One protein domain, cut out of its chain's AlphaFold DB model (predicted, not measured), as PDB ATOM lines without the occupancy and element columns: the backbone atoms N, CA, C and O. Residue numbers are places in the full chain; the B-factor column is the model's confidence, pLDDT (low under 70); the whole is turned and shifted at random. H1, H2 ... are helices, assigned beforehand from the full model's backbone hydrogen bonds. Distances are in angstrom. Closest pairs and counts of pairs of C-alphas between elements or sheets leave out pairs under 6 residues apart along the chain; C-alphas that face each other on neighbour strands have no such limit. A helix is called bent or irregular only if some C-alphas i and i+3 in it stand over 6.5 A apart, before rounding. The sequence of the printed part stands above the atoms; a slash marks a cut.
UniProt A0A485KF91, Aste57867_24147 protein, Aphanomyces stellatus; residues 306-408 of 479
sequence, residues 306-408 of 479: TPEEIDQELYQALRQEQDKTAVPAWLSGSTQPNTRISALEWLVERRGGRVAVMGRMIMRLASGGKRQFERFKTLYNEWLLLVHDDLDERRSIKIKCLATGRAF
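AT A GLANCE: This is residues 306 to 408 of the 479 residues of the protein "Aste57867_24147 protein" of Aphanomyces stellatus (UniProt A0A485KF91). Helix H4 runs through the middle of a compact body of helices: H5 folds back along it as a helical hairpin, H6 runs alongside it, and H1 crosses it. H3 and the short H2 pack together beside the first half of H4, and H3 packs on H1 as well. The printed part has 103 residues with six named helices, H1 to H6 in chain order, and no named strand; its class is all helix. It is compact, with a radius of gyration of the C-alphas of 13.1 A, and rounded, spanning 39 by 30 by 27 A.

IN THESE COORDINATES: Find C-alpha 307 at (-21.234, -0.281, -4.601); from there H1 runs through residues 307 to 320, 20.4 A long. Next come the short H2, residues 329 to 332, and H3, residues 339 to 350, 17.0 A. H4, residues 353 to 366, begins with C-alpha 353 at (-19.341, -0.431, -17.354) and is 20.4 A long. H5, residues 370 to 386, is the longest at 25.1 A; it is irregular, with C-alphas 371 and 374 7.4 A apart, and has a kink of 26 degrees near residue 377. H6, residues 391 to 404, runs 20.1 A to C-alpha 404 at (-41.747, 0.996, -9.031).

HOW THE PARTS SIT: Start at the hub, H4, which touches four other helices. It touches H5 at a shallow tilt of 32 degrees, opposite ways; look at the closest C-alphas, those of Ile 362 and Phe 376, 5.9 A apart. H4 and H6 touch at a shallow tilt of 23 degrees, the same way, closest at the C-alphas of Met 363 and Cys 401, 5.4 A. With residues 357 to 361 alone H4 touches H1, only just about perpendicular at 70.2 degrees; the C-alphas of Tyr 315 and Met 361 come closest, at 6.4 A. H2 and H4 only just touch, with 3 pairs of C-alphas within 8 A; the closest are Leu 331 and Arg 354, 5.7 A. H2 also touches H3, where the C-alphas of Trp 330 and Glu 345 are closest, at 5.2 A. With residues 344 to 348 alone H3 touches H1 at a steep tilt of 38 degrees, opposite ways; the closest C-alphas are Ile 310 and Leu 347, 6.5 A. H3 and H6 are apart. Every O i to N i+4 pair is within hydrogen-bond range in H1, H3, H4 and H6, against 11 of 13 in H5; H2 is too short for such a pair.

THE WHOLE: The farthest C-alphas are those of Pro 337 and Ala 407, 39.5 A apart. The printed part has no cut and no long link. Mean pLDDT of the printed part is 93.8; look to residue 389 for the one value under 70.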
ATOM      1  N   THR A 306     -17.935   1.765  -1.597       94.94
ATOM      2  CA  THR A 306     -18.961   0.733  -1.663       94.94
ATOM      3  C   THR A 306     -19.754   0.850  -2.972       94.94
ATOM      4  O   THR A 306     -19.911   1.944  -3.530       94.94
ATOM      5  N   PRO A 307     -20.296  -0.268  -3.481       96.38
ATOM      6  CA  PRO A 307     -21.234  -0.281  -4.601       96.38
ATOM      7  C   PRO A 307     -22.328   0.798  -4.510       96.38
ATOM      8  O   PRO A 307     -22.627   1.468  -5.503       96.38
ATOM      9  N   GLU A 308     -22.890   0.983  -3.315       95.31
ATOM     10  CA  GLU A 308     -23.961   1.924  -3.004       95.31
ATOM     11  C   GLU A 308     -23.496   3.382  -3.054       95.31
ATOM     12  O   GLU A 308     -24.225   4.234  -3.568       95.31
ATOM     13  N   GLU A 309     -22.293   3.681  -2.557       93.25
ATOM     14  CA  GLU A 309     -21.694   5.017  -2.647       93.25
ATOM     15  C   GLU A 309     -21.426   5.402  -4.098       93.25
ATOM     16  O   GLU A 309     -21.787   6.505  -4.512       93.25
ATOM     17  N   ILE A 310     -20.892   4.484  -4.911       96.00
ATOM     18  CA  ILE A 310     -20.678   4.763  -6.335       96.00
ATOM     19  C   ILE A 310     -22.019   5.019  -7.039       96.00
ATOM     20  O   ILE A 310     -22.169   6.002  -7.767       96.00
ATOM     21  N   ASP A 311     -23.028   4.177  -6.797       96.12
ATOM     22  CA  ASP A 311     -24.360   4.366  -7.381       96.12
ATOM     23  C   ASP A 311     -25.026   5.671  -6.885       96.12
ATOM     24  O   ASP A 311     -25.827   6.290  -7.599       96.12
ATOM     25  N   GLN A 312     -24.703   6.123  -5.671       94.25
ATOM     26  CA  GLN A 312     -25.134   7.410  -5.137       94.25
ATOM     27  C   GLN A 312     -24.478   8.581  -5.865       94.25
ATOM     28  O   GLN A 312     -25.198   9.501  -6.267       94.25
ATOM     29  N   GLU A 313     -23.167   8.535  -6.072       94.25
ATOM     30  CA  GLU A 313     -22.422   9.582  -6.769       94.25
ATOM     31  C   GLU A 313     -22.837   9.719  -8.231       94.25
ATOM     32  O   GLU A 313     -23.212  10.808  -8.677       94.25
ATOM     33  N   LEU A 314     -22.894   8.602  -8.959       96.56
ATOM     34  CA  LEU A 314     -23.323   8.581 -10.358       96.56
ATOM     35  C   LEU A 314     -24.751   9.128 -10.515       96.56
ATOM     36  O   LEU A 314     -25.042   9.892 -11.439       96.56
ATOM     37  N   TYR A 315     -25.649   8.810  -9.576       96.38
ATOM     38  CA  TYR A 315     -27.010   9.345  -9.595       96.38
ATOM     39  C   TYR A 315     -27.066  10.847  -9.298       96.38
ATOM     40  O   TYR A 315     -27.882  11.566  -9.885       96.38
ATOM     41  N   GLN A 316     -26.233  11.348  -8.385       94.12
ATOM     42  CA  GLN A 316     -26.163  12.780  -8.106       94.12
ATOM     43  C   GLN A 316     -25.601  13.554  -9.297       94.12
ATOM     44  O   GLN A 316     -26.209  14.556  -9.685       94.12
ATOM     45  N   ALA A 317     -24.531  13.058  -9.922       95.00
ATOM     46  CA  ALA A 317     -23.984  13.620 -11.153       95.00
ATOM     47  C   ALA A 317     -25.060  13.687 -12.245       95.00
ATOM     48  O   ALA A 317     -25.371  14.768 -12.744       95.00
ATOM     49  N   LEU A 318     -25.755  12.571 -12.495       96.31
ATOM     50  CA  LEU A 318     -26.866  12.503 -13.447       96.31
ATOM     51  C   LEU A 318     -27.986  13.513 -13.143       96.31
ATOM     52  O   LEU A 318     -28.610  14.076 -14.046       96.31
ATOM     53  N   ARG A 319     -28.284  13.763 -11.863       94.75
ATOM     54  CA  ARG A 319     -29.313  14.737 -11.473       94.75
ATOM     55  C   ARG A 319     -28.909  16.182 -11.745       94.75
ATOM     56  O   ARG A 319     -29.819  16.997 -11.952       94.75
ATOM     57  N   GLN A 320     -27.614  16.479 -11.715       93.88
ATOM     58  CA  GLN A 320     -27.041  17.808 -11.930       93.88
ATOM     59  C   GLN A 320     -26.870  18.161 -13.415       93.88
ATOM     60  O   GLN A 320     -26.716  19.339 -13.723       93.88
ATOM     61  N   GLU A 321     -26.959  17.186 -14.325       95.50
ATOM     62  CA  GLU A 321     -26.870  17.421 -15.773       95.50
ATOM     63  C   GLU A 321     -27.916  18.429 -16.256       95.50
ATOM     64  O   GLU A 321     -29.111  18.283 -15.980       95.50
ATOM     65  N   GLN A 322     -27.483  19.467 -16.969       95.50
ATOM     66  CA  GLN A 322     -28.391  20.513 -17.445       95.50
ATOM     67  C   GLN A 322     -29.284  19.996 -18.576       95.50
ATOM     68  O   GLN A 322     -30.505  20.181 -18.534       95.50
ATOM     69  N   ASP A 323     -28.683  19.292 -19.538       96.12
ATOM     70  CA  ASP A 323     -29.402  18.636 -20.620       96.12
ATOM     71  C   ASP A 323     -30.003  17.312 -20.127       96.12
ATOM     72  O   ASP A 323     -29.331  16.452 -19.561       96.12
ATOM     73  N   LYS A 324     -31.317  17.164 -20.302       96.12
ATOM     74  CA  LYS A 324     -32.069  15.958 -19.921       96.12
ATOM     75  C   LYS A 324     -32.383  15.062 -21.115       96.12
ATOM     76  O   LYS A 324     -32.877  13.951 -20.923       96.12
ATOM     77  N   THR A 325     -32.164  15.579 -22.315       96.00
ATOM     78  CA  THR A 325     -32.478  14.951 -23.599       96.00
ATOM     79  C   THR A 325     -31.274  14.266 -24.232       96.00
ATOM     80  O   THR A 325     -31.462  13.433 -25.112       96.00
ATOM     81  N   ALA A 326     -30.063  14.550 -23.746       96.88
ATOM     82  CA  ALA A 326     -28.836  13.879 -24.152       96.88
ATOM     83  C   ALA A 326     -28.336  12.901 -23.080       96.88
ATOM     84  O   ALA A 326     -28.538  13.095 -21.876       96.88
ATOM     85  N   VAL A 327     -27.682  11.830 -23.530       96.94
ATOM     86  CA  VAL A 327     -26.944  10.923 -22.648       96.94
ATOM     87  C   VAL A 327     -25.713  11.678 -22.140       96.94
ATOM     88  O   VAL A 327     -24.995  12.256 -22.959       96.94
ATOM     89  N   PRO A 328     -25.444  11.697 -20.824       96.94
ATOM     90  CA  PRO A 328     -24.285  12.406 -20.293       96.94
ATOM     91  C   PRO A 328     -22.980  11.910 -20.919       96.94
ATOM     92  O   PRO A 328     -22.834  10.715 -21.184       96.94
ATOM     93  N   ALA A 329     -22.013  12.811 -21.109       96.31
ATOM     94  CA  ALA A 329     -20.748  12.490 -21.775       96.31
ATOM     95  C   ALA A 329     -20.044  11.273 -21.140       96.31
ATOM     96  O   ALA A 329     -19.695  10.338 -21.859       96.31
ATOM     97  N   TRP A 330     -20.006  11.214 -19.802       96.50
ATOM     98  CA  TRP A 330     -19.427  10.119 -19.007       96.50
ATOM     99  C   TRP A 330     -20.155   8.762 -19.129       96.50
ATOM    100  O   TRP A 330     -19.674   7.752 -18.627       96.50
ATOM    101  N   LEU A 331     -21.316   8.711 -19.796       97.00
ATOM    102  CA  LEU A 331     -22.023   7.476 -20.173       97.00
ATOM    103  C   LEU A 331     -22.005   7.201 -21.682       97.00
ATOM    104  O   LEU A 331     -22.239   6.068 -22.102       97.00
ATOM    105  N   SER A 332     -21.746   8.227 -22.492       94.88
ATOM    106  CA  SER A 332     -21.779   8.141 -23.955       94.88
ATOM    107  C   SER A 332     -20.576   7.396 -24.552       94.88
ATOM    108  O   SER A 332     -20.653   6.921 -25.682       94.88
ATOM    109  N   GLY A 333     -19.478   7.256 -23.797       88.69
ATOM    110  CA  GLY A 333     -18.196   6.740 -24.301       88.69
ATOM    111  C   GLY A 333     -17.383   7.778 -25.085       88.69
ATOM    112  O   GLY A 333     -16.391   7.430 -25.719       88.69
ATOM    113  N   SER A 334     -17.808   9.044 -25.067       88.94
ATOM    114  CA  SER A 334     -17.061  10.168 -25.624       88.94
ATOM    115  C   SER A 334     -15.966  10.598 -24.653       88.94
ATOM    116  O   SER A 334     -16.258  11.161 -23.601       88.94
ATOM    117  N   THR A 335     -14.705  10.378 -25.025       84.00
ATOM    118  CA  THR A 335     -13.557  10.844 -24.244       84.00
ATOM    119  C   THR A 335     -13.445  12.363 -24.357       84.00
ATOM    120  O   THR A 335     -12.956  12.889 -25.362       84.00
ATOM    121  N   GLN A 336     -13.897  13.083 -23.334       86.19
ATOM    122  CA  GLN A 336     -13.685  14.526 -23.215       86.19
ATOM    123  C   GLN A 336     -12.613  14.812 -22.155       86.19
ATOM    124  O   GLN A 336     -12.655  14.205 -21.085       86.19
ATOM    125  N   PRO A 337     -11.681  15.757 -22.389       85.69
ATOM    126  CA  PRO A 337     -10.590  16.078 -21.463       85.69
ATOM    127  C   PRO A 337     -11.068  16.917 -20.260       85.69
ATOM    128  O   PRO A 337     -10.549  17.992 -19.978       85.69
ATOM    129  N   ASN A 338     -12.093  16.446 -19.553       94.19
ATOM    130  CA  ASN A 338     -12.659  17.094 -18.377       94.19
ATOM    131  C   ASN A 338     -12.428  16.201 -17.152       94.19
ATOM    132  O   ASN A 338     -12.869  15.051 -17.129       94.19
ATOM    133  N   THR A 339     -11.775  16.740 -16.120       91.19
ATOM    134  CA  THR A 339     -11.439  16.010 -14.886       91.19
ATOM    135  C   THR A 339     -12.670  15.362 -14.252       91.19
ATOM    136  O   THR A 339     -12.637  14.177 -13.922       91.19
ATOM    137  N   ARG A 340     -13.801  16.075 -14.188       94.25
ATOM    138  CA  ARG A 340     -15.068  15.527 -13.686       94.25
ATOM    139  C   ARG A 340     -15.566  14.347 -14.521       94.25
ATOM    140  O   ARG A 340     -16.019  13.364 -13.946       94.25
ATOM    141  N   ILE A 341     -15.521  14.453 -15.850       94.69
ATOM    142  CA  ILE A 341     -15.984  13.379 -16.746       94.69
ATOM    143  C   ILE A 341     -15.110  12.141 -16.545       94.69
ATOM    144  O   ILE A 341     -15.655  11.072 -16.293       94.69
ATOM    145  N   SER A 342     -13.784  12.311 -16.511       95.25
ATOM    146  CA  SER A 342     -12.843  11.201 -16.309       95.25
ATOM    147  C   SER A 342     -13.070  10.446 -14.993       95.25
ATOM    148  O   SER A 342     -13.006   9.221 -14.965       95.25
ATOM    149  N   ALA A 343     -13.408  11.143 -13.899       96.19
ATOM    150  CA  ALA A 343     -13.737  10.471 -12.643       96.19
ATOM    151  C   ALA A 343     -15.056   9.695 -12.705       96.19
ATOM    152  O   ALA A 343     -15.167   8.611 -12.139       96.19
ATOM    153  N   LEU A 344     -16.075  10.241 -13.368       96.81
ATOM    154  CA  LEU A 344     -17.349   9.543 -13.517       96.81
ATOM    155  C   LEU A 344     -17.196   8.313 -14.418       96.81
ATOM    156  O   LEU A 344     -17.768   7.272 -14.112       96.81
ATOM    157  N   GLU A 345     -16.388   8.396 -15.476       96.56
ATOM    158  CA  GLU A 345     -16.029   7.250 -16.322       96.56
ATOM    159  C   GLU A 345     -15.280   6.173 -15.530       96.56
ATOM    160  O   GLU A 345     -15.628   4.995 -15.622       96.56
ATOM    161  N   TRP A 346     -14.332   6.577 -14.679       96.88
ATOM    162  CA  TRP A 346     -13.642   5.677 -13.752       96.88
ATOM    163  C   TRP A 346     -14.639   4.924 -12.857       96.88
ATOM    164  O   TRP A 346     -14.614   3.695 -12.763       96.88
ATOM    165  N   LEU A 347     -15.594   5.642 -12.256       97.19
ATOM    166  CA  LEU A 347     -16.641   5.044 -11.419       97.19
ATOM    167  C   LEU A 347     -17.552   4.103 -12.221       97.19
ATOM    168  O   LEU A 347     -17.978   3.064 -11.710       97.19
ATOM    169  N   VAL A 348     -17.843   4.442 -13.479       97.50
ATOM    170  CA  VAL A 348     -18.634   3.599 -14.379       97.50
ATOM    171  C   VAL A 348     -17.929   2.278 -14.662       97.50
ATOM    172  O   VAL A 348     -18.564   1.226 -14.581       97.50
ATOM    173  N   GLU A 349     -16.628   2.309 -14.949       97.06
ATOM    174  CA  GLU A 349     -15.827   1.112 -15.201       97.06
ATOM    175  C   GLU A 349     -15.845   0.164 -13.992       97.06
ATOM    176  O   GLU A 349     -16.223  -1.004 -14.127       97.06
ATOM    177  N   ARG A 350     -15.581   0.685 -12.784       97.12
ATOM    178  CA  ARG A 350     -15.608  -0.091 -11.527       97.12
ATOM    179  C   ARG A 350     -16.992  -0.639 -11.170       97.12
ATOM    180  O   ARG A 350     -17.112  -1.574 -10.380       97.12
ATOM    181  N   ARG A 351     -18.060  -0.101 -11.762       96.94
ATOM    182  CA  ARG A 351     -19.427  -0.627 -11.616       96.94
ATOM    183  C   ARG A 351     -19.871  -1.507 -12.782       96.94
ATOM    184  O   ARG A 351     -21.070  -1.698 -12.980       96.94
ATOM    185  N   GLY A 352     -18.939  -2.112 -13.510       96.12
ATOM    186  CA  GLY A 352     -19.258  -3.069 -14.575       96.12
ATOM    187  C   GLY A 352     -19.643  -2.397 -15.894       96.12
ATOM    188  O   GLY A 352     -20.353  -2.983 -16.708       96.12
ATOM    189  N   GLY A 353     -19.198  -1.158 -16.100       96.62
ATOM    190  CA  GLY A 353     -19.341  -0.431 -17.354       96.62
ATOM    191  C   GLY A 353     -20.686   0.276 -17.545       96.62
ATOM    192  O   GLY A 353     -21.612   0.217 -16.728       96.62
ATOM    193  N   ARG A 354     -20.788   0.982 -18.680       96.44
ATOM    194  CA  ARG A 354     -21.894   1.912 -18.975       96.44
ATOM    195  C   ARG A 354     -23.275   1.259 -18.948       96.44
ATOM    196  O   ARG A 354     -24.214   1.859 -18.437       96.44
ATOM    197  N   VAL A 355     -23.402   0.033 -19.456       95.94
ATOM    198  CA  VAL A 355     -24.695  -0.663 -19.582       95.94
ATOM    199  C   VAL A 355     -25.266  -0.995 -18.204       95.94
ATOM    200  O   VAL A 355     -26.420  -0.665 -17.921       95.94
ATOM    201  N   ALA A 356     -24.437  -1.561 -17.325       96.12
ATOM    202  CA  ALA A 356     -24.821  -1.902 -15.960       96.12
ATOM    203  C   ALA A 356     -25.196  -0.647 -15.152       96.12
ATOM    204  O   ALA A 356     -26.211  -0.620 -14.448       96.12
ATOM    205  N   VAL A 357     -24.411   0.431 -15.289       97.50
ATOM    206  CA  VAL A 357     -24.701   1.715 -14.634       97.50
ATOM    207  C   VAL A 357     -26.001   2.326 -15.142       97.50
ATOM    208  O   VAL A 357     -26.844   2.697 -14.326       97.50
ATOM    209  N   MET A 358     -26.207   2.406 -16.461       97.62
ATOM    210  CA  MET A 358     -27.457   2.909 -17.036       97.62
ATOM    211  C   MET A 358     -28.655   2.123 -16.503       97.62
ATOM    212  O   MET A 358     -29.611   2.735 -16.031       97.62
ATOM    213  N   GLY A 359     -28.577   0.789 -16.481       96.88
ATOM    214  CA  GLY A 359     -29.614  -0.077 -15.920       96.88
ATOM    215  C   GLY A 359     -29.981   0.285 -14.476       96.88
ATOM    216  O   GLY A 359     -31.157   0.483 -14.153       96.88
ATOM    217  N   ARG A 360     -28.977   0.469 -13.608       97.25
ATOM    218  CA  ARG A 360     -29.182   0.911 -12.215       97.25
ATOM    219  C   ARG A 360     -29.768   2.318 -12.113       97.25
ATOM    220  O   ARG A 360     -30.707   2.535 -11.342       97.25
ATOM    221  N   MET A 361     -29.278   3.263 -12.911       97.94
ATOM    222  CA  MET A 361     -29.794   4.634 -12.928       97.94
ATOM    223  C   MET A 361     -31.249   4.692 -13.406       97.94
ATOM    224  O   MET A 361     -32.056   5.400 -12.805       97.94
ATOM    225  N   ILE A 362     -31.619   3.911 -14.423       97.62
ATOM    226  CA  ILE A 362     -32.993   3.789 -14.936       97.62
ATOM    227  C   ILE A 362     -33.932   3.275 -13.839       97.62
ATOM    228  O   ILE A 362     -34.985   3.878 -13.616       97.62
ATOM    229  N   MET A 363     -33.549   2.222 -13.105       96.50
ATOM    230  CA  MET A 363     -34.342   1.714 -11.974       96.50
ATOM    231  C   MET A 363     -34.580   2.793 -10.916       96.50
ATOM    232  O   MET A 363     -35.691   2.947 -10.409       96.50
ATOM    233  N   ARG A 364     -33.553   3.591 -10.616       96.25
ATOM    234  CA  ARG A 364     -33.644   4.671  -9.632       96.25
ATOM    235  C   ARG A 364     -34.489   5.851 -10.116       96.25
ATOM    236  O   ARG A 364     -35.270   6.410  -9.343       96.25
ATOM    237  N   LEU A 365     -34.372   6.211 -11.394       96.69
ATOM    238  CA  LEU A 365     -35.189   7.243 -12.036       96.69
ATOM    239  C   LEU A 365     -36.660   6.827 -12.157       96.69
ATOM    240  O   LEU A 365     -37.526   7.701 -12.089       96.69
ATOM    241  N   ALA A 366     -36.954   5.527 -12.292       95.94
ATOM    242  CA  ALA A 366     -38.321   5.013 -12.383       95.94
ATOM    243  C   ALA A 366     -39.152   5.350 -11.131       95.94
ATOM    244  O   ALA A 366     -40.315   5.742 -11.237       95.94
ATOM    245  N   SER A 367     -38.521   5.310  -9.957       94.81
ATOM    246  CA  SER A 367     -39.125   5.724  -8.682       94.81
ATOM    247  C   SER A 367     -39.253   7.255  -8.535       94.81
ATOM    248  O   SER A 367     -39.861   7.756  -7.588       94.81
ATOM    249  N   GLY A 368     -38.674   8.031  -9.458       93.50
ATOM    250  CA  GLY A 368     -38.639   9.490  -9.433       93.50
ATOM    251  C   GLY A 368     -39.966  10.180  -9.784       93.50
ATOM    252  O   GLY A 368     -40.956   9.586 -10.210       93.50
ATOM    253  N   GLY A 369     -40.004  11.503  -9.589       92.88
ATOM    254  CA  GLY A 369     -41.128  12.351 -10.005       92.88
ATOM    255  C   GLY A 369     -41.118  12.696 -11.502       92.88
ATOM    256  O   GLY A 369     -40.141  12.453 -12.203       92.88
ATOM    257  N   LYS A 370     -42.173  13.375 -11.983       93.62
ATOM    258  CA  LYS A 370     -42.322  13.817 -13.391       93.62
ATOM    259  C   LYS A 370     -41.103  14.587 -13.934       93.62
ATOM    260  O   LYS A 370     -40.786  14.480 -15.110       93.62
ATOM    261  N   ARG A 371     -40.375  15.312 -13.072       93.31
ATOM    262  CA  ARG A 371     -39.154  16.066 -13.432       93.31
ATOM    263  C   ARG A 371     -37.996  15.197 -13.943       93.31
ATOM    264  O   ARG A 371     -37.092  15.746 -14.568       93.31
ATOM    265  N   GLN A 372     -38.011  13.897 -13.641       94.62
ATOM    266  CA  GLN A 372     -36.995  12.928 -14.066       94.62
ATOM    267  C   GLN A 372     -37.399  12.156 -15.329       94.62
ATOM    268  O   GLN A 372     -36.610  11.358 -15.820       94.62
ATOM    269  N   PHE A 373     -38.608  12.385 -15.861       95.62
ATOM    270  CA  PHE A 373     -39.136  11.583 -16.964       95.62
ATOM    271  C   PHE A 373     -38.289  11.680 -18.230       95.62
ATOM    272  O   PHE A 373     -37.955  10.650 -18.799       95.62
ATOM    273  N   GLU A 374     -37.903  12.890 -18.641       96.81
ATOM    274  CA  GLU A 374     -37.101  13.057 -19.860       96.81
ATOM    275  C   GLU A 374     -35.741  12.358 -19.738       96.81
ATOM    276  O   GLU A 374     -35.378  11.594 -20.622       96.81
ATOM    277  N   ARG A 375     -35.060  12.469 -18.586       96.31
ATOM    278  CA  ARG A 375     -33.812  11.719 -18.345       96.31
ATOM    279  C   ARG A 375     -34.018  10.213 -18.389       96.31
ATOM    280  O   ARG A 375     -33.183   9.505 -18.941       96.31
ATOM    281  N   PHE A 376     -35.116   9.723 -17.810       97.50
ATOM    282  CA  PHE A 376     -35.456   8.308 -17.889       97.50
ATOM    283  C   PHE A 376     -35.610   7.867 -19.345       97.50
ATOM    284  O   PHE A 376     -35.030   6.857 -19.713       97.50
ATOM    285  N   LYS A 377     -36.354   8.615 -20.171       97.25
ATOM    286  CA  LYS A 377     -36.571   8.273 -21.584       97.25
ATOM    287  C   LYS A 377     -35.253   8.213 -22.344       97.25
ATOM    288  O   LYS A 377     -35.000   7.218 -23.011       97.25
ATOM    289  N   THR A 378     -34.423   9.242 -22.195       97.75
ATOM    290  CA  THR A 378     -33.112   9.338 -22.841       97.75
ATOM    291  C   THR A 378     -32.229   8.145 -22.484       97.75
ATOM    292  O   THR A 378     -31.791   7.419 -23.371       97.75
ATOM    293  N   LEU A 379     -32.030   7.882 -21.185       97.56
ATOM    294  CA  LEU A 379     -31.191   6.766 -20.742       97.56
ATOM    295  C   LEU A 379     -31.788   5.404 -21.086       97.56
ATOM    296  O   LEU A 379     -31.046   4.508 -21.464       97.56
ATOM    297  N   TYR A 380     -33.104   5.228 -20.960       97.38
ATOM    298  CA  TYR A 380     -33.768   3.962 -21.272       97.38
ATOM    299  C   TYR A 380     -33.657   3.620 -22.754       97.38
ATOM    300  O   TYR A 380     -33.377   2.472 -23.087       97.38
ATOM    301  N   ASN A 381     -33.839   4.603 -23.636       96.62
ATOM    302  CA  ASN A 381     -33.716   4.400 -25.073       96.62
ATOM    303  C   ASN A 381     -32.277   4.038 -25.459       96.62
ATOM    304  O   ASN A 381     -32.087   3.053 -26.164       96.62
ATOM    305  N   GLU A 382     -31.283   4.766 -24.943       96.94
ATOM    306  CA  GLU A 382     -29.870   4.444 -25.180       96.94
ATOM    307  C   GLU A 382     -29.512   3.054 -24.641       96.94
ATOM    308  O   GLU A 382     -28.961   2.215 -25.347       96.94
ATOM    309  N   TRP A 383     -29.895   2.759 -23.399       96.88
ATOM    310  CA  TRP A 383     -29.641   1.462 -22.780       96.88
ATOM    311  C   TRP A 383     -30.274   0.309 -23.570       96.88
ATOM    312  O   TRP A 383     -29.644  -0.731 -23.750       96.88
ATOM    313  N   LEU A 384     -31.489   0.488 -24.101       95.06
ATOM    314  CA  LEU A 384     -32.131  -0.517 -24.953       95.06
ATOM    315  C   LEU A 384     -31.365  -0.794 -26.248       95.06
ATOM    316  O   LEU A 384     -31.466  -1.920 -26.735       95.06
ATOM    317  N   LEU A 385     -30.670   0.205 -26.801       94.25
ATOM    318  CA  LEU A 385     -29.836   0.043 -27.991       94.25
ATOM    319  C   LEU A 385     -28.550  -0.717 -27.682       94.25
ATOM    320  O   LEU A 385     -28.052  -1.387 -28.569       94.25
ATOM    321  N   LEU A 386     -28.029  -0.625 -26.456       94.31
ATOM    322  CA  LEU A 386     -26.746  -1.224 -26.072       94.31
ATOM    323  C   LEU A 386     -26.858  -2.655 -25.527       94.31
ATOM    324  O   LEU A 386     -25.887  -3.409 -25.576       94.31
ATOM    325  N   VAL A 387     -28.010  -3.038 -24.971       94.25
ATOM    326  CA  VAL A 387     -28.223  -4.385 -24.419       94.25
ATOM    327  C   VAL A 387     -28.617  -5.343 -25.538       94.25
ATOM    328  O   VAL A 387     -29.798  -5.440 -25.886       94.25
ATOM    329  N   HIS A 388     -27.627  -6.042 -26.099       79.75
ATOM    330  CA  HIS A 388     -27.847  -6.875 -27.278       79.75
ATOM    331  C   HIS A 388     -28.331  -8.306 -26.990       79.75
ATOM    332  O   HIS A 388     -29.207  -8.738 -27.727       79.75
ATOM    333  N   ASP A 389     -27.935  -8.990 -25.903       67.56
ATOM    334  CA  ASP A 389     -28.260 -10.433 -25.765       67.56
ATOM    335  C   ASP A 389     -28.559 -10.962 -24.344       67.56
ATOM    336  O   ASP A 389     -29.028 -12.091 -24.206       67.56
ATOM    337  N   ASP A 390     -28.378 -10.175 -23.275       75.31
ATOM    338  CA  ASP A 390     -28.755 -10.620 -21.920       75.31
ATOM    339  C   ASP A 390     -30.255 -10.395 -21.676       75.31
ATOM    340  O   ASP A 390     -30.699  -9.355 -21.172       75.31
ATOM    341  N   LEU A 391     -31.065 -11.367 -22.104       80.19
ATOM    342  CA  LEU A 391     -32.516 -11.335 -21.924       80.19
ATOM    343  C   LEU A 391     -32.910 -11.266 -20.444       80.19
ATOM    344  O   LEU A 391     -33.917 -10.624 -20.130       80.19
ATOM    345  N   ASP A 392     -32.124 -11.856 -19.547       87.50
ATOM    346  CA  ASP A 392     -32.466 -11.978 -18.133       87.50
ATOM    347  C   ASP A 392     -32.197 -10.678 -17.371       87.50
ATOM    348  O   ASP A 392     -33.097 -10.182 -16.682       87.50
ATOM    349  N   GLU A 393     -31.029 -10.047 -17.545       87.94
ATOM    350  CA  GLU A 393     -30.748  -8.733 -16.951       87.94
ATOM    351  C   GLU A 393     -31.708  -7.678 -17.520       87.94
ATOM    352  O   GLU A 393     -32.328  -6.900 -16.777       87.94
ATOM    353  N   ARG A 394     -31.916  -7.706 -18.844       92.00
ATOM    354  CA  ARG A 394     -32.824  -6.783 -19.527       92.00
ATOM    355  C   ARG A 394     -34.247  -6.907 -18.998       92.00
ATOM    356  O   ARG A 394     -34.908  -5.892 -18.761       92.00
ATOM    357  N   ARG A 395     -34.738  -8.137 -18.834       90.50
ATOM    358  CA  ARG A 395     -36.070  -8.410 -18.289       90.50
ATOM    359  C   ARG A 395     -36.153  -8.013 -16.818       90.50
ATOM    360  O   ARG A 395     -37.108  -7.339 -16.443       90.50
ATOM    361  N   SER A 396     -35.144  -8.341 -16.012       92.81
ATOM    362  CA  SER A 396     -35.074  -8.006 -14.583       92.81
ATOM    363  C   SER A 396     -35.186  -6.499 -14.335       92.81
ATOM    364  O   SER A 396     -36.026  -6.059 -13.543       92.81
ATOM    365  N   ILE A 397     -34.415  -5.683 -15.065       94.50
ATOM    366  CA  ILE A 397     -34.481  -4.218 -14.961       94.50
ATOM    367  C   ILE A 397     -35.862  -3.711 -15.383       94.50
ATOM    368  O   ILE A 397     -36.467  -2.912 -14.667       94.50
ATOM    369  N   LYS A 398     -36.400  -4.202 -16.509       93.94
ATOM    370  CA  LYS A 398     -37.727  -3.794 -16.991       93.94
ATOM    371  C   LYS A 398     -38.824  -4.125 -15.972       93.94
ATOM    372  O   LYS A 398     -39.630  -3.249 -15.670       93.94
ATOM    373  N   ILE A 399     -38.830  -5.328 -15.398       90.75
ATOM    374  CA  ILE A 399     -39.798  -5.735 -14.365       90.75
ATOM    375  C   ILE A 399     -39.689  -4.828 -13.135       90.75
ATOM    376  O   ILE A 399     -40.703  -4.319 -12.659       90.75
ATOM    377  N   LYS A 400     -38.471  -4.550 -12.650       93.62
ATOM    378  CA  LYS A 400     -38.263  -3.638 -11.513       93.62
ATOM    379  C   LYS A 400     -38.785  -2.230 -11.808       93.62
ATOM    380  O   LYS A 400     -39.480  -1.654 -10.975       93.62
ATOM    381  N   CYS A 401     -38.520  -1.699 -13.001       94.56
ATOM    382  CA  CYS A 401     -39.048  -0.404 -13.433       94.56
ATOM    383  C   CYS A 401     -40.574  -0.393 -13.568       94.56
ATOM    384  O   CYS A 401     -41.193   0.628 -13.280       94.56
ATOM    385  N   LEU A 402     -41.197  -1.498 -13.989       91.44
ATOM    386  CA  LEU A 402     -42.656  -1.613 -14.019       91.44
ATOM    387  C   LEU A 402     -43.243  -1.636 -12.610       91.44
ATOM    388  O   LEU A 402     -44.250  -0.974 -12.389       91.44
ATOM    389  N   ALA A 403     -42.610  -2.327 -11.663       89.75
ATOM    390  CA  ALA A 403     -43.093  -2.411 -10.289       89.75
ATOM    391  C   ALA A 403     -43.025  -1.058  -9.554       89.75
ATOM    392  O   ALA A 403     -43.957  -0.688  -8.843       89.75
ATOM    393  N   THR A 404     -41.946  -0.288  -9.737       91.50
ATOM    394  CA  THR A 404     -41.747   0.996  -9.031       91.50
ATOM    395  C   THR A 404     -42.198   2.223  -9.826       91.50
ATOM    396  O   THR A 404     -42.401   3.302  -9.262       91.50
ATOM    397  N   GLY A 405     -42.347   2.080 -11.143       88.56
ATOM    398  CA  GLY A 405     -42.565   3.181 -12.070       88.56
ATOM    399  C   GLY A 405     -43.959   3.799 -12.003       88.56
ATOM    400  O   GLY A 405     -44.972   3.149 -11.754       88.56
ATOM    401  N   ARG A 406     -44.040   5.092 -12.322       90.25
ATOM    402  CA  ARG A 406     -45.319   5.805 -12.488       90.25
ATOM    403  C   ARG A 406     -45.981   5.472 -13.828       90.25
ATOM    404  O   ARG A 406     -45.315   5.116 -14.794       90.25
ATOM    405  N   ALA A 407     -47.292   5.694 -13.936       88.12
ATOM    406  CA  ALA A 407     -48.082   5.331 -15.121       88.12
ATOM    407  C   ALA A 407     -47.543   5.869 -16.466       88.12
ATOM    408  O   ALA A 407     -47.662   5.194 -17.485       88.12
ATOM    409  N   PHE A 408     -46.947   7.069 -16.492       88.56
ATOM    410  CA  PHE A 408     -46.369   7.644 -17.715       88.56
ATOM    411  C   PHE A 408     -45.037   6.981 -18.122       88.56
ATOM    412  O   PHE A 408     -44.753   6.881 -19.311       88.56
TER     413      PHE A 408